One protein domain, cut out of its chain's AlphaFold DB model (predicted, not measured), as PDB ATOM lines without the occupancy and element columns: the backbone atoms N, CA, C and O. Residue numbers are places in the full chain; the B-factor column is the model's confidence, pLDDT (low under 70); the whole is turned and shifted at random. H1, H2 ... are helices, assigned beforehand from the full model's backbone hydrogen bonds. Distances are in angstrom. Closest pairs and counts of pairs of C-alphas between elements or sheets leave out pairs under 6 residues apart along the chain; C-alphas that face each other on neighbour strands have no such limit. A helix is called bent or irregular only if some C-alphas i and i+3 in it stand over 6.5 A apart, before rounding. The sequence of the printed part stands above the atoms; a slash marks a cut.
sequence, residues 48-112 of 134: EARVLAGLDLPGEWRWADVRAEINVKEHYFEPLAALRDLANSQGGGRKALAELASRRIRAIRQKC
ATOM      1  N   GLU A  48     -32.928 -19.239 -14.212       92.38
ATOM      2  CA  GLU A  48     -33.061 -20.108 -13.057       92.38
ATOM      3  C   GLU A  48     -31.932 -19.915 -12.039       92.38
ATOM      4  O   GLU A  48     -32.215 -19.846 -10.841       92.38
ATOM      5  N   ALA A  49     -30.684 -19.733 -12.478       92.12
ATOM      6  CA  ALA A  49     -29.566 -19.466 -11.576       92.12
ATOM      7  C   ALA A  49     -29.738 -18.123 -10.857       92.12
ATOM      8  O   ALA A  49     -29.601 -18.042  -9.633       92.12
ATOM      9  N   ARG A  50     -30.170 -17.081 -11.580       91.56
ATOM     10  CA  ARG A  50     -30.463 -15.759 -10.996       91.56
ATOM     11  C   ARG A  50     -31.609 -15.833  -9.988       91.56
ATOM     12  O   ARG A  50     -31.574 -15.160  -8.957       91.56
ATOM     13  N   VAL A  51     -32.617 -16.664 -10.258       94.75
ATOM     14  CA  VAL A  51     -33.702 -16.927  -9.301       94.75
ATOM     15  C   VAL A  51     -33.147 -17.609  -8.049       94.75
ATOM     16  O   VAL A  51     -33.391 -17.129  -6.944       94.75
ATOM     17  N   LEU A  52     -32.348 -18.668  -8.198       96.31
ATOM     18  CA  LEU A  52     -31.723 -19.386  -7.079       96.31
ATOM     19  C   LEU A  52     -30.807 -18.482  -6.240       96.31
ATOM     20  O   LEU A  52     -30.824 -18.563  -5.010       96.31
ATOM     21  N   ALA A  53     -30.076 -17.559  -6.868       95.44
ATOM     22  CA  ALA A  53     -29.220 -16.592  -6.183       95.44
ATOM     23  C   ALA A  53     -29.988 -15.757  -5.140       95.44
ATOM     24  O   ALA A  53     -29.451 -15.432  -4.071       95.44
ATOM     25  N   GLY A  54     -31.248 -15.432  -5.440       95.81
ATOM     26  CA  GLY A  54     -32.132 -14.627  -4.600       95.81
ATOM     27  C   GLY A  54     -32.920 -15.410  -3.548       95.81
ATOM     28  O   GLY A  54     -33.682 -14.796  -2.802       95.81
ATOM     29  N   LEU A  55     -32.764 -16.733  -3.460       96.69
ATOM     30  CA  LEU A  55     -33.524 -17.589  -2.547       96.69
ATOM     31  C   LEU A  55     -32.643 -18.184  -1.443       96.69
ATOM     32  O   LEU A  55     -31.422 -18.274  -1.562       96.69
ATOM     33  N   ASP A  56     -33.295 -18.607  -0.360       94.69
ATOM     34  CA  ASP A  56     -32.693 -19.531   0.601       94.69
ATOM     35  C   ASP A  56     -32.686 -20.932  -0.013       94.69
ATOM     36  O   ASP A  56     -33.748 -21.485  -0.329       94.69
ATOM     37  N   LEU A  57     -31.484 -21.466  -0.225       96.25
ATOM     38  CA  LEU A  57     -31.265 -22.791  -0.792       96.25
ATOM     39  C   LEU A  57     -31.204 -23.851   0.321       96.25
ATOM     40  O   LEU A  57     -30.886 -23.505   1.464       96.25
ATOM     41  N   PRO A  58     -31.493 -25.128   0.008       96.31
ATOM     42  CA  PRO A  58     -31.184 -26.254   0.884       96.31
ATOM     43  C   PRO A  58     -29.740 -26.193   1.398       96.31
ATOM     44  O   PRO A  58     -28.838 -25.745   0.688       96.31
ATOM     45  N   GLY A  59     -29.515 -26.607   2.648       94.12
ATOM     46  CA  GLY A  59     -28.230 -26.412   3.333       94.12
ATOM     47  C   GLY A  59     -27.062 -27.166   2.693       94.12
ATOM     48  O   GLY A  59     -25.908 -26.768   2.830       94.12
ATOM     49  N   GLU A  60     -27.364 -28.236   1.968       95.50
ATOM     50  CA  GLU A  60     -26.432 -29.044   1.199       95.50
ATOM     51  C   GLU A  60     -26.064 -28.427  -0.162       95.50
ATOM     52  O   GLU A  60     -25.076 -28.840  -0.770       95.50
ATOM     53  N   TRP A  61     -26.799 -27.414  -0.637       97.31
ATOM     54  CA  TRP A  61     -26.512 -26.734  -1.901       97.31
ATOM     55  C   TRP A  61     -25.592 -25.542  -1.677       97.31
ATOM     56  O   TRP A  61     -26.002 -24.458  -1.251       97.31
ATOM     57  N   ARG A  62     -24.317 -25.720  -2.016       96.12
ATOM     58  CA  ARG A  62     -23.355 -24.620  -1.987       96.12
ATOM     59  C   ARG A  62     -23.542 -23.768  -3.235       96.12
ATOM     60  O   ARG A  62     -23.534 -24.279  -4.349       96.12
ATOM     61  N   TRP A  63     -23.627 -22.450  -3.057       94.06
ATOM     62  CA  TRP A  63     -23.815 -21.521  -4.179       94.06
ATOM     63  C   TRP A  63     -22.753 -21.671  -5.278       94.06
ATOM     64  O   TRP A  63     -23.078 -21.586  -6.454       94.06
ATOM     65  N   ALA A  64     -21.499 -21.938  -4.905       93.12
ATOM     66  CA  ALA A  64     -20.421 -22.143  -5.868       93.12
ATOM     67  C   ALA A  64     -20.675 -23.336  -6.810       93.12
ATOM     68  O   ALA A  64     -20.307 -23.259  -7.977       93.12
ATOM     69  N   ASP A  65     -21.331 -24.397  -6.327       95.00
ATOM     70  CA  ASP A  65     -21.665 -25.565  -7.150       95.00
ATOM     71  C   ASP A  65     -22.835 -25.252  -8.087       95.00
ATOM     72  O   ASP A  65     -22.786 -25.593  -9.263       95.00
ATOM     73  N   VAL A  66     -23.849 -24.533  -7.588       93.50
ATOM     74  CA  VAL A  66     -24.982 -24.056  -8.403       93.50
ATOM     75  C   VAL A  66     -24.491 -23.153  -9.536       93.50
ATOM     76  O   VAL A  66     -24.878 -23.351 -10.679       93.50
ATOM     77  N   ARG A  67     -23.597 -22.202  -9.232       89.81
ATOM     78  CA  ARG A  67     -23.013 -21.256 -10.202       89.81
ATOM     79  C   ARG A  67     -22.147 -21.950 -11.263       89.81
ATOM     80  O   ARG A  67     -21.983 -21.437 -12.367       89.81
ATOM     81  N   ALA A  68     -21.520 -23.070 -10.911       88.81
ATOM     82  CA  ALA A  68     -20.637 -23.811 -11.810       88.81
ATOM     83  C   ALA A  68     -21.385 -24.823 -12.695       88.81
ATOM     84  O   ALA A  68     -20.806 -25.319 -13.663       88.81
ATOM     85  N   GLU A  69     -22.635 -25.139 -12.364       91.81
ATOM     86  CA  GLU A  69     -23.457 -26.082 -13.111       91.81
ATOM     87  C   GLU A  69     -23.948 -25.469 -14.428       91.81
ATOM     88  O   GLU A  69     -24.269 -24.287 -14.512       91.81
ATOM     89  N   ILE A  70     -23.993 -26.291 -15.474       88.56
ATOM     90  CA  ILE A  70     -24.489 -25.900 -16.796       88.56
ATOM     91  C   ILE A  70     -26.005 -26.106 -16.855       88.56
ATOM     92  O   ILE A  70     -26.718 -25.237 -17.340       88.56
ATOM     93  N   ASN A  71     -26.496 -27.224 -16.315       90.56
ATOM     94  CA  ASN A  71     -27.913 -27.605 -16.320       90.56
ATOM     95  C   ASN A  71     -28.587 -27.184 -15.003       90.56
ATOM     96  O   ASN A  71     -29.097 -28.009 -14.237       90.56
ATOM     97  N   VAL A  72     -28.501 -25.889 -14.676       92.88
ATOM     98  CA  VAL A  72     -28.973 -25.345 -13.390       92.88
ATOM     99  C   VAL A  72     -30.468 -25.582 -13.213       92.88
ATOM    100  O   VAL A  72     -30.930 -25.887 -12.103       92.88
ATOM    101  N   LYS A  73     -31.226 -25.470 -14.305       92.88
ATOM    102  CA  LYS A  73     -32.653 -25.746 -14.325       92.88
ATOM    103  C   LYS A  73     -32.977 -27.144 -13.792       92.88
ATOM    104  O   LYS A  73     -33.731 -27.260 -12.826       92.88
ATOM    105  N   GLU A  74     -32.402 -28.186 -14.380       94.94
ATOM    106  CA  GLU A  74     -32.718 -29.580 -14.060       94.94
ATOM    107  C   GLU A  74     -32.128 -30.004 -12.709       94.94
ATOM    108  O   GLU A  74     -32.769 -30.734 -11.954       94.94
ATOM    109  N   HIS A  75     -30.914 -29.550 -12.380       96.19
ATOM    110  CA  HIS A  75     -30.199 -30.030 -11.192       96.19
ATOM    111  C   HIS A  75     -30.559 -29.285  -9.903       96.19
ATOM    112  O   HIS A  75     -30.434 -29.857  -8.820       96.19
ATOM    113  N   TYR A  76     -31.027 -28.035  -9.992       96.94
ATOM    114  CA  TYR A  76     -31.285 -27.210  -8.808       96.94
ATOM    115  C   TYR A  76     -32.652 -26.531  -8.828       96.94
ATOM    116  O   TYR A  76     -33.391 -26.590  -7.844       96.94
ATOM    117  N   PHE A  77     -33.031 -25.887  -9.930       96.88
ATOM    118  CA  PHE A  77     -34.271 -25.113  -9.953       96.88
ATOM    119  C   PHE A  77     -35.520 -25.993  -9.876       96.88
ATOM    120  O   PHE A  77     -36.382 -25.749  -9.032       96.88
ATOM    121  N   GLU A  78     -35.626 -27.016 -10.726       96.69
ATOM    122  CA  GLU A  78     -36.767 -27.934 -10.748       96.69
ATOM    123  C   GLU A  78     -36.910 -28.700  -9.420       96.69
ATOM    124  O   GLU A  78     -38.017 -28.701  -8.867       96.69
ATOM    125  N   PRO A  79     -35.830 -29.248  -8.820       97.31
ATOM    126  CA  PRO A  79     -35.895 -29.812  -7.474       97.31
ATOM    127  C   PRO A  79     -36.356 -28.806  -6.414       97.31
ATOM    128  O   PRO A  79     -37.178 -29.154  -5.568       97.31
ATOM    129  N   LEU A  80     -35.908 -27.544  -6.462       97.56
ATOM    130  CA  LEU A  80     -36.362 -26.525  -5.508       97.56
ATOM    131  C   LEU A  80     -37.841 -26.178  -5.699       97.56
ATOM    132  O   LEU A  80     -38.569 -25.999  -4.721       97.56
ATOM    133  N   ALA A  81     -38.288 -26.070  -6.949       97.12
ATOM    134  CA  ALA A  81     -39.687 -25.839  -7.272       97.12
ATOM    135  C   ALA A  81     -40.560 -26.998  -6.773       97.12
ATOM    136  O   ALA A  81     -41.628 -26.747  -6.220       97.12
ATOM    137  N   ALA A  82     -40.097 -28.244  -6.902       97.06
ATOM    138  CA  ALA A  82     -40.780 -29.417  -6.366       97.06
ATOM    139  C   ALA A  82     -40.817 -29.415  -4.830       97.06
ATOM    140  O   ALA A  82     -41.888 -29.568  -4.256       97.06
ATOM    141  N   LEU A  83     -39.687 -29.147  -4.161       96.25
ATOM    142  CA  LEU A  83     -39.597 -29.055  -2.695       96.25
ATOM    143  C   LEU A  83     -40.516 -27.985  -2.088       96.25
ATOM    144  O   LEU A  83     -40.839 -28.046  -0.905       96.25
ATOM    145  N   ARG A  84     -40.903 -26.982  -2.880       95.62
ATOM    146  CA  ARG A  84     -41.800 -25.894  -2.470       95.62
ATOM    147  C   ARG A  84     -43.226 -26.047  -3.002       95.62
ATOM    148  O   ARG A  84     -43.987 -25.089  -2.912       95.62
ATOM    149  N   ASP A  85     -43.574 -27.197  -3.581       96.69
ATOM    150  CA  ASP A  85     -44.880 -27.474  -4.197       96.69
ATOM    151  C   ASP A  85     -45.272 -26.491  -5.323       96.69
ATOM    152  O   ASP A  85     -46.445 -26.238  -5.599       96.69
ATOM    153  N   LEU A  86     -44.280 -25.930  -6.020       96.31
ATOM    154  CA  LEU A  86     -44.455 -24.951  -7.099       96.31
ATOM    155  C   LEU A  86     -44.243 -25.532  -8.501       96.31
ATOM    156  O   LEU A  86     -44.531 -24.839  -9.478       96.31
ATOM    157  N   ALA A  87     -43.785 -26.781  -8.631       93.62
ATOM    158  CA  ALA A  87     -43.467 -27.398  -9.925       93.62
ATOM    159  C   ALA A  87     -44.652 -27.408 -10.914       93.62
ATOM    160  O   ALA A  87     -44.457 -27.210 -12.108       93.62
ATOM    161  N   ASN A  88     -45.889 -27.553 -10.423       93.25
ATOM    162  CA  ASN A  88     -47.103 -27.553 -11.255       93.25
ATOM    163  C   ASN A  88     -47.712 -26.155 -11.470       93.25
ATOM    164  O   ASN A  88     -48.765 -26.020 -12.094       93.25
ATOM    165  N   SER A  89     -47.091 -25.104 -10.931       91.81
ATOM    166  CA  SER A  89     -47.556 -23.730 -11.132       91.81
ATOM    167  C   SER A  89     -47.174 -23.200 -12.520       91.81
ATOM    168  O   SER A  89     -46.369 -23.792 -13.245       91.81
ATOM    169  N   GLN A  90     -47.744 -22.053 -12.904       83.88
ATOM    170  CA  GLN A  90     -47.475 -21.426 -14.197       83.88
ATOM    171  C   GLN A  90     -45.966 -21.270 -14.451       83.88
ATOM    172  O   GLN A  90     -45.236 -20.677 -13.653       83.88
ATOM    173  N   GLY A  91     -45.508 -21.782 -15.597       88.06
ATOM    174  CA  GLY A  91     -44.101 -21.729 -15.990       88.06
ATOM    175  C   GLY A  91     -43.181 -22.624 -15.154       88.06
ATOM    176  O   GLY A  91     -41.981 -22.358 -15.118       88.06
ATOM    177  N   GLY A  92     -43.710 -23.642 -14.465       92.38
ATOM    178  CA  GLY A  92     -42.919 -24.602 -13.689       92.38
ATOM    179  C   GLY A  92     -42.331 -24.020 -12.402       92.38
ATOM    180  O   GLY A  92     -41.219 -24.365 -12.025       92.38
ATOM    181  N   GLY A  93     -43.012 -23.055 -11.775       94.12
ATOM    182  CA  GLY A  93     -42.504 -22.357 -10.586       94.12
ATOM    183  C   GLY A  93     -41.762 -21.054 -10.875       94.12
ATOM    184  O   GLY A  93     -41.581 -20.260  -9.952       94.12
ATOM    185  N   ARG A  94     -41.399 -20.766 -12.135       94.19
ATOM    186  CA  ARG A  94     -40.628 -19.562 -12.515       94.19
ATOM    187  C   ARG A  94     -41.231 -18.273 -11.999       94.19
ATOM    188  O   ARG A  94     -40.522 -17.488 -11.385       94.19
ATOM    189  N   LYS A  95     -42.531 -18.062 -12.207       93.69
ATOM    190  CA  LYS A  95     -43.185 -16.819 -11.786       93.69
ATOM    191  C   LYS A  95     -43.117 -16.642 -10.267       93.69
ATOM    192  O   LYS A  95     -42.600 -15.638  -9.791       93.69
ATOM    193  N   ALA A  96     -43.581 -17.639  -9.519       94.94
ATOM    194  CA  ALA A  96     -43.632 -17.577  -8.063       94.94
ATOM    195  C   ALA A  96     -42.231 -17.457  -7.437       94.94
ATOM    196  O   ALA A  96     -42.004 -16.624  -6.559       94.94
ATOM    197  N   LEU A  97     -41.265 -18.251  -7.909       96.12
ATOM    198  CA  LEU A  97     -39.898 -18.218  -7.396       96.12
ATOM    199  C   LEU A  97     -39.172 -16.922  -7.775       96.12
ATOM    200  O   LEU A  97     -38.483 -16.359  -6.927       96.12
ATOM    201  N   ALA A  98     -39.366 -16.399  -8.990       94.50
ATOM    202  CA  ALA A  98     -38.789 -15.118  -9.399       94.50
ATOM    203  C   ALA A  98     -39.366 -13.945  -8.593       94.50
ATOM    204  O   ALA A  98     -38.618 -13.062  -8.176       94.50
ATOM    205  N   GLU A  99     -40.670 -13.947  -8.305       94.69
ATOM    206  CA  GLU A  99     -41.294 -12.937  -7.444       94.69
ATOM    207  C   GLU A  99     -40.675 -12.941  -6.038       94.69
ATOM    208  O   GLU A  99     -40.385 -11.877  -5.486       94.69
ATOM    209  N   LEU A 100     -40.400 -14.122  -5.473       94.88
ATOM    210  CA  LEU A 100     -39.714 -14.249  -4.186       94.88
ATOM    211  C   LEU A 100     -38.253 -13.787  -4.265       94.88
ATOM    212  O   LEU A 100     -37.821 -12.985  -3.433       94.88
ATOM    213  N   ALA A 101     -37.512 -14.248  -5.273       95.69
ATOM    214  CA  ALA A 101     -36.103 -13.920  -5.474       95.69
ATOM    215  C   ALA A 101     -35.884 -12.415  -5.692       95.69
ATOM    216  O   ALA A 101     -34.949 -11.833  -5.138       95.69
ATOM    217  N   SER A 102     -36.785 -11.753  -6.428       94.38
ATOM    218  CA  SER A 102     -36.681 -10.324  -6.765       94.38
ATOM    219  C   SER A 102     -36.626  -9.414  -5.532       94.38
ATOM    220  O   SER A 102     -35.984  -8.363  -5.553       94.38
ATOM    221  N   ARG A 103     -37.209  -9.852  -4.407       95.62
ATOM    222  CA  ARG A 103     -37.163  -9.135  -3.120       95.62
ATOM    223  C   ARG A 103     -35.748  -9.044  -2.547       95.62
ATOM    224  O   ARG A 103     -35.496  -8.214  -1.677       95.62
ATOM    225  N   ARG A 104     -34.819  -9.877  -3.027       94.94
ATOM    226  CA  ARG A 104     -33.411  -9.925  -2.612       94.94
ATOM    227  C   ARG A 104     -32.463  -9.572  -3.758       94.94
ATOM    228  O   ARG A 104     -31.371 -10.122  -3.850       94.94
ATOM    229  N   ILE A 105     -32.837  -8.597  -4.590       90.12
ATOM    230  CA  ILE A 105     -32.048  -8.168  -5.757       90.12
ATOM    231  C   ILE A 105     -30.572  -7.859  -5.449       90.12
ATOM    232  O   ILE A 105     -29.701  -8.130  -6.268       90.12
ATOM    233  N   ARG A 106     -30.255  -7.353  -4.247       91.38
ATOM    234  CA  ARG A 106     -28.862  -7.127  -3.818       91.38
ATOM    235  C   ARG A 106     -28.051  -8.424  -3.748       91.38
ATOM    236  O   ARG A 106     -26.903  -8.432  -4.172       91.38
ATOM    237  N   ALA A 107     -28.647  -9.504  -3.241       92.69
ATOM    238  CA  ALA A 107     -27.995 -10.809  -3.177       92.69
ATOM    239  C   ALA A 107     -27.782 -11.390  -4.579       92.69
ATOM    240  O   ALA A 107     -26.725 -11.950  -4.842       92.69
ATOM    241  N   ILE A 108     -28.752 -11.197  -5.481       91.81
ATOM    242  CA  ILE A 108     -28.629 -11.606  -6.885       91.81
ATOM    243  C   ILE A 108     -27.447 -10.881  -7.540       91.81
ATOM    244  O   ILE A 108     -26.561 -11.542  -8.064       91.81
ATOM    245  N   ARG A 109     -27.362  -9.546  -7.429       89.31
ATOM    246  CA  ARG A 109     -26.243  -8.768  -8.001       89.31
ATOM    247  C   ARG A 109     -24.880  -9.165  -7.435       89.31
ATOM    248  O   ARG A 109     -23.906  -9.205  -8.168       89.31
ATOM    249  N   GLN A 110     -24.809  -9.491  -6.145       90.19
ATOM    250  CA  GLN A 110     -23.564  -9.958  -5.531       90.19
ATOM    251  C   GLN A 110     -23.130 -11.338  -6.053       90.19
ATOM    252  O   GLN A 110     -21.937 -11.619  -6.130       90.19
ATOM    253  N   LYS A 111     -24.091 -12.215  -6.349       90.88
ATOM    254  CA  LYS A 111     -23.854 -13.613  -6.732       90.88
ATOM    255  C   LYS A 111     -23.717 -13.828  -8.245       90.88
ATOM    256  O   LYS A 111     -23.063 -14.791  -8.639       90.88
ATOM    257  N   CYS A 112     -24.314 -12.945  -9.044       87.44
ATOM    258  CA  CYS A 112     -24.341 -12.972 -10.508       87.44
ATOM    259  C   CYS A 112     -23.950 -11.585 -11.074       87.44
ATOM    260  O   CYS A 112     -24.785 -10.935 -11.707       87.44
TER     261      CYS A 112
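AT A GLANCE: This is residues 48 to 112 of the 134 residues of an uncharacterized protein of Chloroflexi bacterium (UniProt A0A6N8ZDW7). A short helix, H1, sits in the middle, and the other four helices, H2 to H5, wrap round it in a horseshoe that is open between H2 and H5. H3, the longest helix, packs on one side of H1 with residues 72 to 77, H5 packs on the opposite side, and H4 packs on H1 between these two sides; the link of residues 84 to 93 makes the turn from H3 to H4 at one end of the longest axis. The printed part has 65 residues with five named helices, H1 to H5 in chain order, and no named strand; its class is all helix, with 40 residues in the named helices. The whole is compact, with a radius of gyration of the C-alphas of 10.8 A, and the C-alphas span 29 by 23 by 20 A.

IN THESE COORDINATES: H3, residues 72 to 83, measures 15.5 A from first to last C-alpha and begins with C-alpha 72 at (-28.973, -25.345, -13.390). It is irregular, but only just: C-alphas 75 and 78 are 6.9 A apart, and its line is a rough one. H4, residues 94 to 102, measures 11.6 A. H5, residues 105 to 111, is 9.9 A long and ends with C-alpha 111 at (-23.854, -13.613, -6.732). H1, residues 48 to 53, and H2, residues 63 to 68, each measure 8.6 A; C-alpha 48 is at (-33.061, -20.108, -13.057).

HOW THE PARTS SIT: H1 is the hub and touches the four other helices. H3 touches it with residues 72 to 77 alone, closest at the C-alphas of Glu 48 and Lys 73, 5.8 A apart; their lines are only just about perpendicular, at 70.3 degrees. H4 touches H1 at a shallow tilt of 28 degrees, the same way, with the C-alphas of Val 51 and Ala 98 closest at 5.4 A. H5 touches H1 about perpendicular, at 85 degrees, with the C-alphas of Ala 53 and Ile 108 closest at 5.1 A. H1 and H2 form a helical hairpin, opposite ways at a shallow tilt of 31 degrees; they only just touch, with 3 pairs of C-alphas within 8 A, the closest those of Ala 49 and Arg 67 at 6.9 A. H2 and H3 are close but not clearly touching, with the C-alphas of Val 66 and Val 72 closest at 6.5 A. H2 and H5 are only just apart, at 8.3 A. In H1, H2, H4 and H5 every O i to N i+4 pair is within hydrogen-bond range; in H3 6 of 8 are.

THE WHOLE: The two C-alphas farthest apart are those of Asn 88 and Gln 110, at 29.9 A. The printed part has no cut and no long link. Its mean pLDDT is 93.8, and no printed residue is under 70.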